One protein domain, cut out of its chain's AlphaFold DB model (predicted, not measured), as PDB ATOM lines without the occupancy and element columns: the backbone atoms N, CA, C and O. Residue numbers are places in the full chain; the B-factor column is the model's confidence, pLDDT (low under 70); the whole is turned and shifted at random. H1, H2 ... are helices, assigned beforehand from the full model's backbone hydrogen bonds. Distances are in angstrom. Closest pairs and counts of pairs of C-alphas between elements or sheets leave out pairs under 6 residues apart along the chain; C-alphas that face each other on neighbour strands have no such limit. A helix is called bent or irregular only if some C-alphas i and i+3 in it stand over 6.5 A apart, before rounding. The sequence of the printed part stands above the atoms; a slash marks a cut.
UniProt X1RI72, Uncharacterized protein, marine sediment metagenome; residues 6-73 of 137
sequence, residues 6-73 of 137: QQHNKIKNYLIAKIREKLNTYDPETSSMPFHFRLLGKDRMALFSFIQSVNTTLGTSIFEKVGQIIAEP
ATOM      1  N   GLN A   6     159.785 153.617 164.367       89.25
ATOM      2  CA  GLN A   6     160.173 154.739 165.217       89.25
ATOM      3  C   GLN A   6     159.796 154.495 166.683       89.25
ATOM      4  O   GLN A   6     160.627 154.714 167.562       89.25
ATOM      5  N   GLN A   7     158.590 153.983 166.956       89.56
ATOM      6  CA  GLN A   7     158.170 153.611 168.313       89.56
ATOM      7  C   GLN A   7     159.038 152.483 168.876       89.56
ATOM      8  O   GLN A   7     159.503 152.588 170.009       89.56
ATOM      9  N   HIS A   8     159.342 151.454 168.078       91.12
ATOM     10  CA  HIS A   8     160.255 150.382 168.482       91.12
ATOM     11  C   HIS A   8     161.637 150.913 168.883       91.12
ATOM     12  O   HIS A   8     162.150 150.558 169.945       91.12
ATOM     13  N   ASN A   9     162.224 151.798 168.074       93.38
ATOM     14  CA  ASN A   9     163.528 152.388 168.369       93.38
ATOM     15  C   ASN A   9     163.487 153.299 169.604       93.38
ATOM     16  O   ASN A   9     164.386 153.212 170.442       93.38
ATOM     17  N   LYS A  10     162.437 154.121 169.759       91.75
ATOM     18  CA  LYS A  10     162.230 154.947 170.962       91.75
ATOM     19  C   LYS A  10     162.171 154.075 172.221       91.75
ATOM     20  O   LYS A  10     162.925 154.320 173.160       91.75
ATOM     21  N   ILE A  11     161.340 153.029 172.215       91.56
ATOM     22  CA  ILE A  11     161.184 152.103 173.349       91.56
ATOM     23  C   ILE A  11     162.509 151.397 173.654       91.56
ATOM     24  O   ILE A  11     162.943 151.373 174.803       91.56
ATOM     25  N   LYS A  12     163.197 150.868 172.634       92.56
ATOM     26  CA  LYS A  12     164.487 150.183 172.801       92.56
ATOM     27  C   LYS A  12     165.540 151.093 173.430       92.56
ATOM     28  O   LYS A  12     166.193 150.698 174.393       92.56
ATOM     29  N   ASN A  13     165.702 152.304 172.900       93.50
ATOM     30  CA  ASN A  13     166.688 153.256 173.406       93.50
ATOM     31  C   ASN A  13     166.363 153.682 174.841       93.50
ATOM     32  O   ASN A  13     167.268 153.758 175.670       93.50
ATOM     33  N   TYR A  14     165.080 153.884 175.148       90.81
ATOM     34  CA  TYR A  14     164.624 154.208 176.495       90.81
ATOM     35  C   TYR A  14     164.915 153.081 177.497       90.81
ATOM     36  O   TYR A  14     165.492 153.337 178.552       90.81
ATOM     37  N   LEU A  15     164.607 151.826 177.148       89.75
ATOM     38  CA  LEU A  15     164.913 150.657 177.981       89.75
ATOM     39  C   LEU A  15     166.414 150.537 178.264       89.75
ATOM     40  O   LEU A  15     166.815 150.359 179.412       89.75
ATOM     41  N   ILE A  16     167.251 150.677 177.231       90.44
ATOM     42  CA  ILE A  16     168.711 150.621 177.379       90.44
ATOM     43  C   ILE A  16     169.201 151.737 178.304       90.44
ATOM     44  O   ILE A  16     170.016 151.478 179.190       90.44
ATOM     45  N   ALA A  17     168.713 152.966 178.115       90.62
ATOM     46  CA  ALA A  17     169.091 154.103 178.945       90.62
ATOM     47  C   ALA A  17     168.716 153.872 180.415       90.62
ATOM     48  O   ALA A  17     169.572 154.018 181.283       90.62
ATOM     49  N   LYS A  18     167.484 153.425 180.690       88.56
ATOM     50  CA  LYS A  18     166.997 153.189 182.056       88.56
ATOM     51  C   LYS A  18     167.715 152.044 182.764       88.56
ATOM     52  O   LYS A  18     168.040 152.167 183.939       88.56
ATOM     53  N   ILE A  19     168.017 150.954 182.060       86.31
ATOM     54  CA  ILE A  19     168.792 149.844 182.635       86.31
ATOM     55  C   ILE A  19     170.226 150.294 182.945       86.31
ATOM     56  O   ILE A  19     170.747 149.968 184.009       86.31
ATOM     57  N   ARG A  20     170.863 151.068 182.054       89.12
ATOM     58  CA  ARG A  20     172.212 151.618 182.289       89.12
ATOM     59  C   ARG A  20     172.247 152.600 183.452       89.12
ATOM     60  O   ARG A  20     173.153 152.525 184.271       89.12
ATOM     61  N   GLU A  21     171.263 153.491 183.530       88.56
ATOM     62  CA  GLU A  21     171.082 154.401 184.660       88.56
ATOM     63  C   GLU A  21     170.982 153.600 185.961       88.56
ATOM     64  O   GLU A  21     171.775 153.818 186.870       88.56
ATOM     65  N   LYS A  22     170.115 152.579 185.998       85.62
ATOM     66  CA  LYS A  22     169.948 151.721 187.172       85.62
ATOM     67  C   LYS A  22     171.229 150.987 187.555       85.62
ATOM     68  O   LYS A  22     171.526 150.906 188.734       85.62
ATOM     69  N   LEU A  23     171.986 150.470 186.587       85.12
ATOM     70  CA  LEU A  23     173.278 149.825 186.840       85.12
ATOM     71  C   LEU A  23     174.305 150.795 187.436       85.12
ATOM     72  O   LEU A  23     175.056 150.403 188.322       85.12
ATOM     73  N   ASN A  24     174.331 152.044 186.967       86.44
ATOM     74  CA  ASN A  24     175.288 153.051 187.426       86.44
ATOM     75  C   ASN A  24     174.936 153.638 188.797       86.44
ATOM     76  O   ASN A  24     175.835 154.002 189.546       86.44
ATOM     77  N   THR A  25     173.645 153.769 189.112       84.81
ATOM     78  CA  THR A  25     173.166 154.433 190.334       84.81
ATOM     79  C   THR A  25     172.622 153.459 191.374       84.81
ATOM     80  O   THR A  25     171.987 153.895 192.333       84.81
ATOM     81  N   TYR A  26     172.765 152.147 191.167       81.12
ATOM     82  CA  TYR A  26     172.240 151.168 192.108       81.12
ATOM     83  C   TYR A  26     172.989 151.257 193.438       81.12
ATOM     84  O   TYR A  26     174.175 150.942 193.518       81.12
ATOM     85  N   ASP A  27     172.247 151.628 194.476       76.06
ATOM     86  CA  ASP A  27     172.673 151.578 195.865       76.06
ATOM     87  C   ASP A  27     171.727 150.625 196.616       76.06
ATOM     88  O   ASP A  27     170.502 150.782 196.525       76.06
ATOM     89  N   PRO A  28     172.237 149.574 197.281       71.50
ATOM     90  CA  PRO A  28     171.392 148.670 198.045       71.50
ATOM     91  C   PRO A  28     170.684 149.414 199.186       71.50
ATOM     92  O   PRO A  28     171.321 150.036 200.026       71.50
ATOM     93  N   GLU A  29     169.359 149.266 199.263       65.06
ATOM     94  CA  GLU A  29     168.488 150.012 200.194       65.06
ATOM     95  C   GLU A  29     168.844 149.852 201.685       65.06
ATOM     96  O   GLU A  29     168.460 150.680 202.508       65.06
ATOM     97  N   THR A  30     169.562 148.794 202.070       66.69
ATOM     98  CA  THR A  30     170.039 148.625 203.448       66.69
ATOM     99  C   THR A  30     171.303 147.774 203.521       66.69
ATOM    100  O   THR A  30     171.433 146.752 202.842       66.69
ATOM    101  N   SER A  31     172.235 148.174 204.392       64.06
ATOM    102  CA  SER A  31     173.465 147.418 204.666       64.06
ATOM    103  C   SER A  31     173.300 146.369 205.771       64.06
ATOM    104  O   SER A  31     174.141 145.479 205.906       64.06
ATOM    105  N   SER A  32     172.212 146.426 206.550       66.81
ATOM    106  CA  SER A  32     172.007 145.563 207.718       66.81
ATOM    107  C   SER A  32     170.944 144.499 207.447       66.81
ATOM    108  O   SER A  32     169.802 144.593 207.893       66.81
ATOM    109  N   MET A  33     171.327 143.455 206.704       75.56
ATOM    110  CA  MET A  33     170.495 142.265 206.476       75.56
ATOM    111  C   MET A  33     171.171 140.976 206.984       75.56
ATOM    112  O   MET A  33     171.490 140.086 206.191       75.56
ATOM    113  N   PRO A  34     171.397 140.824 208.304       81.00
ATOM    114  CA  PRO A  34     172.187 139.719 208.856       81.00
ATOM    115  C   PRO A  34     171.600 138.335 208.541       81.00
ATOM    116  O   PRO A  34     172.345 137.410 208.220       81.00
ATOM    117  N   PHE A  35     170.272 138.194 208.564       83.31
ATOM    118  CA  PHE A  35     169.601 136.939 208.217       83.31
ATOM    119  C   PHE A  35     169.752 136.596 206.728       83.31
ATOM    120  O   PHE A  35     170.175 135.494 206.387       83.31
ATOM    121  N   HIS A  36     169.480 137.552 205.836       82.19
ATOM    122  CA  HIS A  36     169.570 137.329 204.392       82.19
ATOM    123  C   HIS A  36     171.007 137.044 203.942       82.19
ATOM    124  O   HIS A  36     171.236 136.137 203.145       82.19
ATOM    125  N   PHE A  37     171.995 137.738 204.517       85.25
ATOM    126  CA  PHE A  37     173.404 137.432 204.271       85.25
ATOM    127  C   PHE A  37     173.797 136.047 204.777       85.25
ATOM    128  O   PHE A  37     174.605 135.385 204.131       85.25
ATOM    129  N   ARG A  38     173.229 135.583 205.897       85.56
ATOM    130  CA  ARG A  38     173.486 134.229 206.403       85.56
ATOM    131  C   ARG A  38     172.844 133.148 205.533       85.56
ATOM    132  O   ARG A  38     173.428 132.080 205.403       85.56
ATOM    133  N   LEU A  39     171.677 133.424 204.950       87.44
ATOM    134  CA  LEU A  39     170.910 132.458 204.164       87.44
ATOM    135  C   LEU A  39     171.390 132.351 202.708       87.44
ATOM    136  O   LEU A  39     171.491 131.253 202.171       87.44
ATOM    137  N   LEU A  40     171.694 133.485 202.069       83.88
ATOM    138  CA  LEU A  40     172.022 133.561 200.639       83.88
ATOM    139  C   LEU A  40     173.493 133.904 200.369       83.88
ATOM    140  O   LEU A  40     173.996 133.632 199.280       83.88
ATOM    141  N   GLY A  41     174.197 134.485 201.340       84.31
ATOM    142  CA  GLY A  41     175.501 135.106 201.119       84.31
ATOM    143  C   GLY A  41     175.382 136.533 200.573       84.31
ATOM    144  O   GLY A  41     174.363 136.924 200.001       84.31
ATOM    145  N   LYS A  42     176.439 137.331 200.763       83.00
ATOM    146  CA  LYS A  42     176.455 138.761 200.399       83.00
ATOM    147  C   LYS A  42     176.258 138.988 198.897       83.00
ATOM    148  O   LYS A  42     175.409 139.788 198.516       83.00
ATOM    149  N   ASP A  43     176.966 138.236 198.058       84.00
ATOM    150  CA  ASP A  43     176.949 138.445 196.602       84.00
ATOM    151  C   ASP A  43     175.590 138.100 195.983       84.00
ATOM    152  O   ASP A  43     175.055 138.848 195.164       84.00
ATOM    153  N   ARG A  44     174.981 136.987 196.419       87.88
ATOM    154  CA  ARG A  44     173.648 136.588 195.942       87.88
ATOM    155  C   ARG A  44     172.577 137.572 196.397       87.88
ATOM    156  O   ARG A  44     171.649 137.838 195.643       87.88
ATOM    157  N   MET A  45     172.723 138.131 197.599       86.50
ATOM    158  CA  MET A  45     171.820 139.160 198.101       86.50
ATOM    159  C   MET A  45     171.931 140.455 197.288       86.50
ATOM    160  O   MET A  45     170.911 141.026 196.911       86.50
ATOM    161  N   ALA A  46     173.150 140.892 196.956       83.88
ATOM    162  CA  ALA A  46     173.366 142.073 196.124       83.88
ATOM    163  C   ALA A  46     172.721 141.916 194.737       83.88
ATOM    164  O   ALA A  46     172.012 142.814 194.284       83.88
ATOM    165  N   LEU A  47     172.899 140.750 194.105       87.12
ATOM    166  CA  LEU A  47     172.276 140.433 192.819       87.12
ATOM    167  C   LEU A  47     170.745 140.378 192.919       87.12
ATOM    168  O   LEU A  47     170.055 140.925 192.062       87.12
ATOM    169  N   PHE A  48     170.212 139.738 193.962       87.06
ATOM    170  CA  PHE A  48     168.770 139.652 194.183       87.06
ATOM    171  C   PHE A  48     168.142 141.039 194.342       87.06
ATOM    172  O   PHE A  48     167.188 141.360 193.635       87.06
ATOM    173  N   SER A  49     168.694 141.877 195.221       85.44
ATOM    174  CA  SER A  49     168.194 143.238 195.435       85.44
ATOM    175  C   SER A  49     168.301 144.089 194.171       85.44
ATOM    176  O   SER A  49     167.386 144.854 193.871       85.44
ATOM    177  N   PHE A  50     169.363 143.913 193.380       86.88
ATOM    178  CA  PHE A  50     169.498 144.582 192.090       86.88
ATOM    179  C   PHE A  50     168.379 144.173 191.123       86.88
ATOM    180  O   PHE A  50     167.679 145.039 190.596       86.88
ATOM    181  N   ILE A  51     168.162 142.866 190.933       88.00
ATOM    182  CA  ILE A  51     167.095 142.339 190.067       88.00
ATOM    183  C   ILE A  51     165.729 142.837 190.541       88.00
ATOM    184  O   ILE A  51     164.921 143.286 189.729       88.00
ATOM    185  N   GLN A  52     165.483 142.816 191.850       86.88
ATOM    186  CA  GLN A  52     164.242 143.317 192.426       86.88
ATOM    187  C   GLN A  52     164.043 144.801 192.106       86.88
ATOM    188  O   GLN A  52     162.989 145.192 191.616       86.88
ATOM    189  N   SER A  53     165.075 145.621 192.302       86.00
ATOM    190  CA  SER A  53     165.023 147.053 192.013       86.00
ATOM    191  C   SER A  53     164.780 147.343 190.524       86.00
ATOM    192  O   SER A  53     164.038 148.268 190.176       86.00
ATOM    193  N   VAL A  54     165.366 146.540 189.628       86.88
ATOM    194  CA  VAL A  54     165.101 146.592 188.182       86.88
ATOM    195  C   VAL A  54     163.645 146.234 187.884       86.88
ATOM    196  O   VAL A  54     162.982 146.979 187.165       86.88
ATOM    197  N   ASN A  55     163.118 145.161 188.476       86.12
ATOM    198  CA  ASN A  55     161.734 144.729 188.273       86.12
ATOM    199  C   ASN A  55     160.724 145.796 188.715       86.12
ATOM    200  O   ASN A  55     159.784 146.088 187.976       86.12
ATOM    201  N   THR A  56     160.935 146.439 189.867       83.75
ATOM    202  CA  THR A  56     160.056 147.524 190.332       83.75
ATOM    203  C   THR A  56     160.100 148.724 189.385       83.75
ATOM    204  O   THR A  56     159.063 149.306 189.069       83.75
ATOM    205  N   THR A  57     161.290 149.067 188.876       83.31
ATOM    206  CA  THR A  57     161.472 150.158 187.899       83.31
ATOM    207  C   THR A  57     160.776 149.840 186.568       83.31
ATOM    208  O   THR A  57     160.170 150.722 185.959       83.31
ATOM    209  N   LEU A  58     160.819 148.575 186.133       83.38
ATOM    210  CA  LEU A  58     160.117 148.099 184.940       83.38
ATOM    211  C   LEU A  58     158.595 148.193 185.092       83.38
ATOM    212  O   LEU A  58     157.924 148.692 184.192       83.38
ATOM    213  N   GLY A  59     158.068 147.730 186.229       77.75
ATOM    214  CA  GLY A  59     156.628 147.657 186.490       77.75
ATOM    215  C   GLY A  59     155.955 148.998 186.788       77.75
ATOM    216  O   GLY A  59     154.745 149.102 186.633       77.75
ATOM    217  N   THR A  60     156.718 150.010 187.198       78.94
ATOM    218  CA  THR A  60     156.198 151.356 187.488       78.94
ATOM    219  C   THR A  60     156.560 152.323 186.358       78.94
ATOM    220  O   THR A  60     155.836 152.444 185.375       78.94
ATOM    221  N   SER A  61     157.741 152.935 186.432       76.62
ATOM    222  CA  SER A  61     158.145 154.053 185.571       76.62
ATOM    223  C   SER A  61     158.310 153.701 184.086       76.62
ATOM    224  O   SER A  61     158.074 154.539 183.212       76.62
ATOM    225  N   ILE A  62     158.762 152.487 183.758       85.19
ATOM    226  CA  ILE A  62     159.026 152.130 182.356       85.19
ATOM    227  C   ILE A  62     157.732 151.805 181.616       85.19
ATOM    228  O   ILE A  62     157.567 152.236 180.473       85.19
ATOM    229  N   PHE A  63     156.819 151.069 182.249       85.56
ATOM    230  CA  PHE A  63     155.551 150.693 181.635       85.56
ATOM    231  C   PHE A  63     154.722 151.923 181.240       85.56
ATOM    232  O   PHE A  63     154.238 151.998 180.109       85.56
ATOM    233  N   GLU A  64     154.643 152.923 182.119       83.94
ATOM    234  CA  GLU A  64     153.942 154.188 181.868       83.94
ATOM    235  C   GLU A  64     154.513 154.927 180.650       83.94
ATOM    236  O   GLU A  64     153.775 155.302 179.734       83.94
ATOM    237  N   LYS A  65     155.846 155.057 180.570       86.88
ATOM    238  CA  LYS A  65     156.501 155.734 179.443       86.88
ATOM    239  C   LYS A  65     156.316 154.992 178.122       86.88
ATOM    240  O   LYS A  65     156.131 155.614 177.077       86.88
ATOM    241  N   VAL A  66     156.358 153.660 178.150       89.19
ATOM    242  CA  VAL A  66     156.082 152.839 176.966       89.19
ATOM    243  C   VAL A  66     154.637 153.037 176.513       89.19
ATOM    244  O   VAL A  66     154.409 153.252 175.325       89.19
ATOM    245  N   GLY A  67     153.678 153.053 177.443       88.12
ATOM    246  CA  GLY A  67     152.282 153.381 177.155       88.12
ATOM    247  C   GLY A  67     152.127 154.746 176.481       88.12
ATOM    248  O   GLY A  67     151.446 154.851 175.460       88.12
ATOM    249  N   GLN A  68     152.838 155.766 176.976       87.88
ATOM    250  CA  GLN A  68     152.858 157.100 176.370       87.88
ATOM    251  C   GLN A  68     153.364 157.067 174.921       87.88
ATOM    252  O   GLN A  68     152.696 157.596 174.040       87.88
ATOM    253  N   ILE A  69     154.499 156.408 174.646       88.88
ATOM    254  CA  ILE A  69     155.079 156.306 173.289       88.88
ATOM    255  C   ILE A  69     154.125 155.589 172.319       88.88
ATOM    256  O   ILE A  69     154.078 155.902 171.126       88.88
ATOM    257  N   ILE A  70     153.371 154.605 172.814       89.62
ATOM    258  CA  ILE A  70     152.385 153.873 172.013       89.62
ATOM    259  C   ILE A  70     151.181 154.766 171.688       89.62
ATOM    260  O   ILE A  70     150.725 154.760 170.546       89.62
ATOM    261  N   ALA A  71     150.694 155.535 172.663       87.69
ATOM    262  CA  ALA A  71     149.499 156.367 172.534       87.69
ATOM    263  C   ALA A  71     149.745 157.727 171.850       87.69
ATOM    264  O   ALA A  71     148.821 158.268 171.248       87.69
ATOM    265  N   GLU A  72     150.971 158.262 171.904       85.44
ATOM    266  CA  GLU A  72     151.374 159.583 171.379       85.44
ATOM    267  C   GLU A  72     150.863 159.883 169.952       85.44
ATOM    268  O   GLU A  72     150.388 160.993 169.727       85.44
ATOM    269  N   PRO A  73     150.861 158.940 168.986       83.56
ATOM    270  CA  PRO A  73     150.395 159.230 167.626       83.56
ATOM    271  C   PRO A  73     148.870 159.310 167.453       83.56
ATOM    272  O   PRO A  73     148.409 159.762 166.409       83.56
TER     273      PRO A  73
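AT A GLANCE: This is residues 6 to 73 of the 137 residues of an uncharacterized protein of marine sediment metagenome (UniProt X1RI72). A long, slightly bent helix, H3, makes most of the length of a thin rod, and H1 runs back beside its later part, H3b, in the opposite direction. At the far end the short helix H2 makes a corner with the beginning of H3a, and residues 26 to 33, with no named element, bridge the distance from H1 to H2. The first and last printed residues lie at the same end of the rod. The printed part has 68 residues with three named helices, H1, H2 and H3 in that order, and no named strand; the class is all helix. The whole is loose, with a radius of gyration of the C-alphas of 15.6 A, and the C-alphas span 51 by 17 by 15 A.

IN THESE COORDINATES: H1 is residues 6 to 25, from C-alpha 6 at (160.173, 154.739, 165.217) to C-alpha 25 at (173.166, 154.433, 190.334), 28.3 A. After a short link of 8 residues comes H2, residues 34 to 40, 10.3 A from first to last C-alpha. A tight link of one residue, Gly 41, leads to H3, residues 42 to 71, the longest helix. By its hydrogen bonds H3 was assigned as one helix, but it is bent: the C-alphas of Gly 59 and Ile 62 are 6.5 A apart. Its arm H3a is residues 42 to 59, 25.8 A long, and its arm H3b is residues 62 to 71, 14.3 A long, ending with C-alpha 71 at (149.499, 156.367, 172.534).

HOW THE PARTS SIT: H1 touches H3b with its residues 7 to 15 alone, and the closest C-alphas, those of Ile 11 and Val 66, are 6.3 A apart. The two run opposite ways at a shallow tilt of 16 degrees. H1 and H3a are close but not clearly touching, with the C-alphas of Lys 22 and Val 54 closest at 7.1 A. They run opposite ways at a shallow tilt of 34 degrees, only just short of steep. The lines of H3a and H3b stand at a shallow tilt of 25 degrees. H2 and H3a are close but not clearly touching, about perpendicular at 88 degrees, and the closest C-alphas are those of Phe 37 and Met 45, 6.6 A apart. H2 is apart from H1 and from H3b. In H1, H2, H3a and H3b every pair of O i and N i+4 is within hydrogen-bond range.

THE WHOLE: The two C-alphas farthest apart are those of Arg 38 and Pro 73, 51.6 A, while those of Gln 6 and Pro 73, the first and last printed, are 11.0 A apart. The printed part has no cut and no long link. The mean pLDDT of the printed part is 84.7, and residues 29 to 32 are under 70.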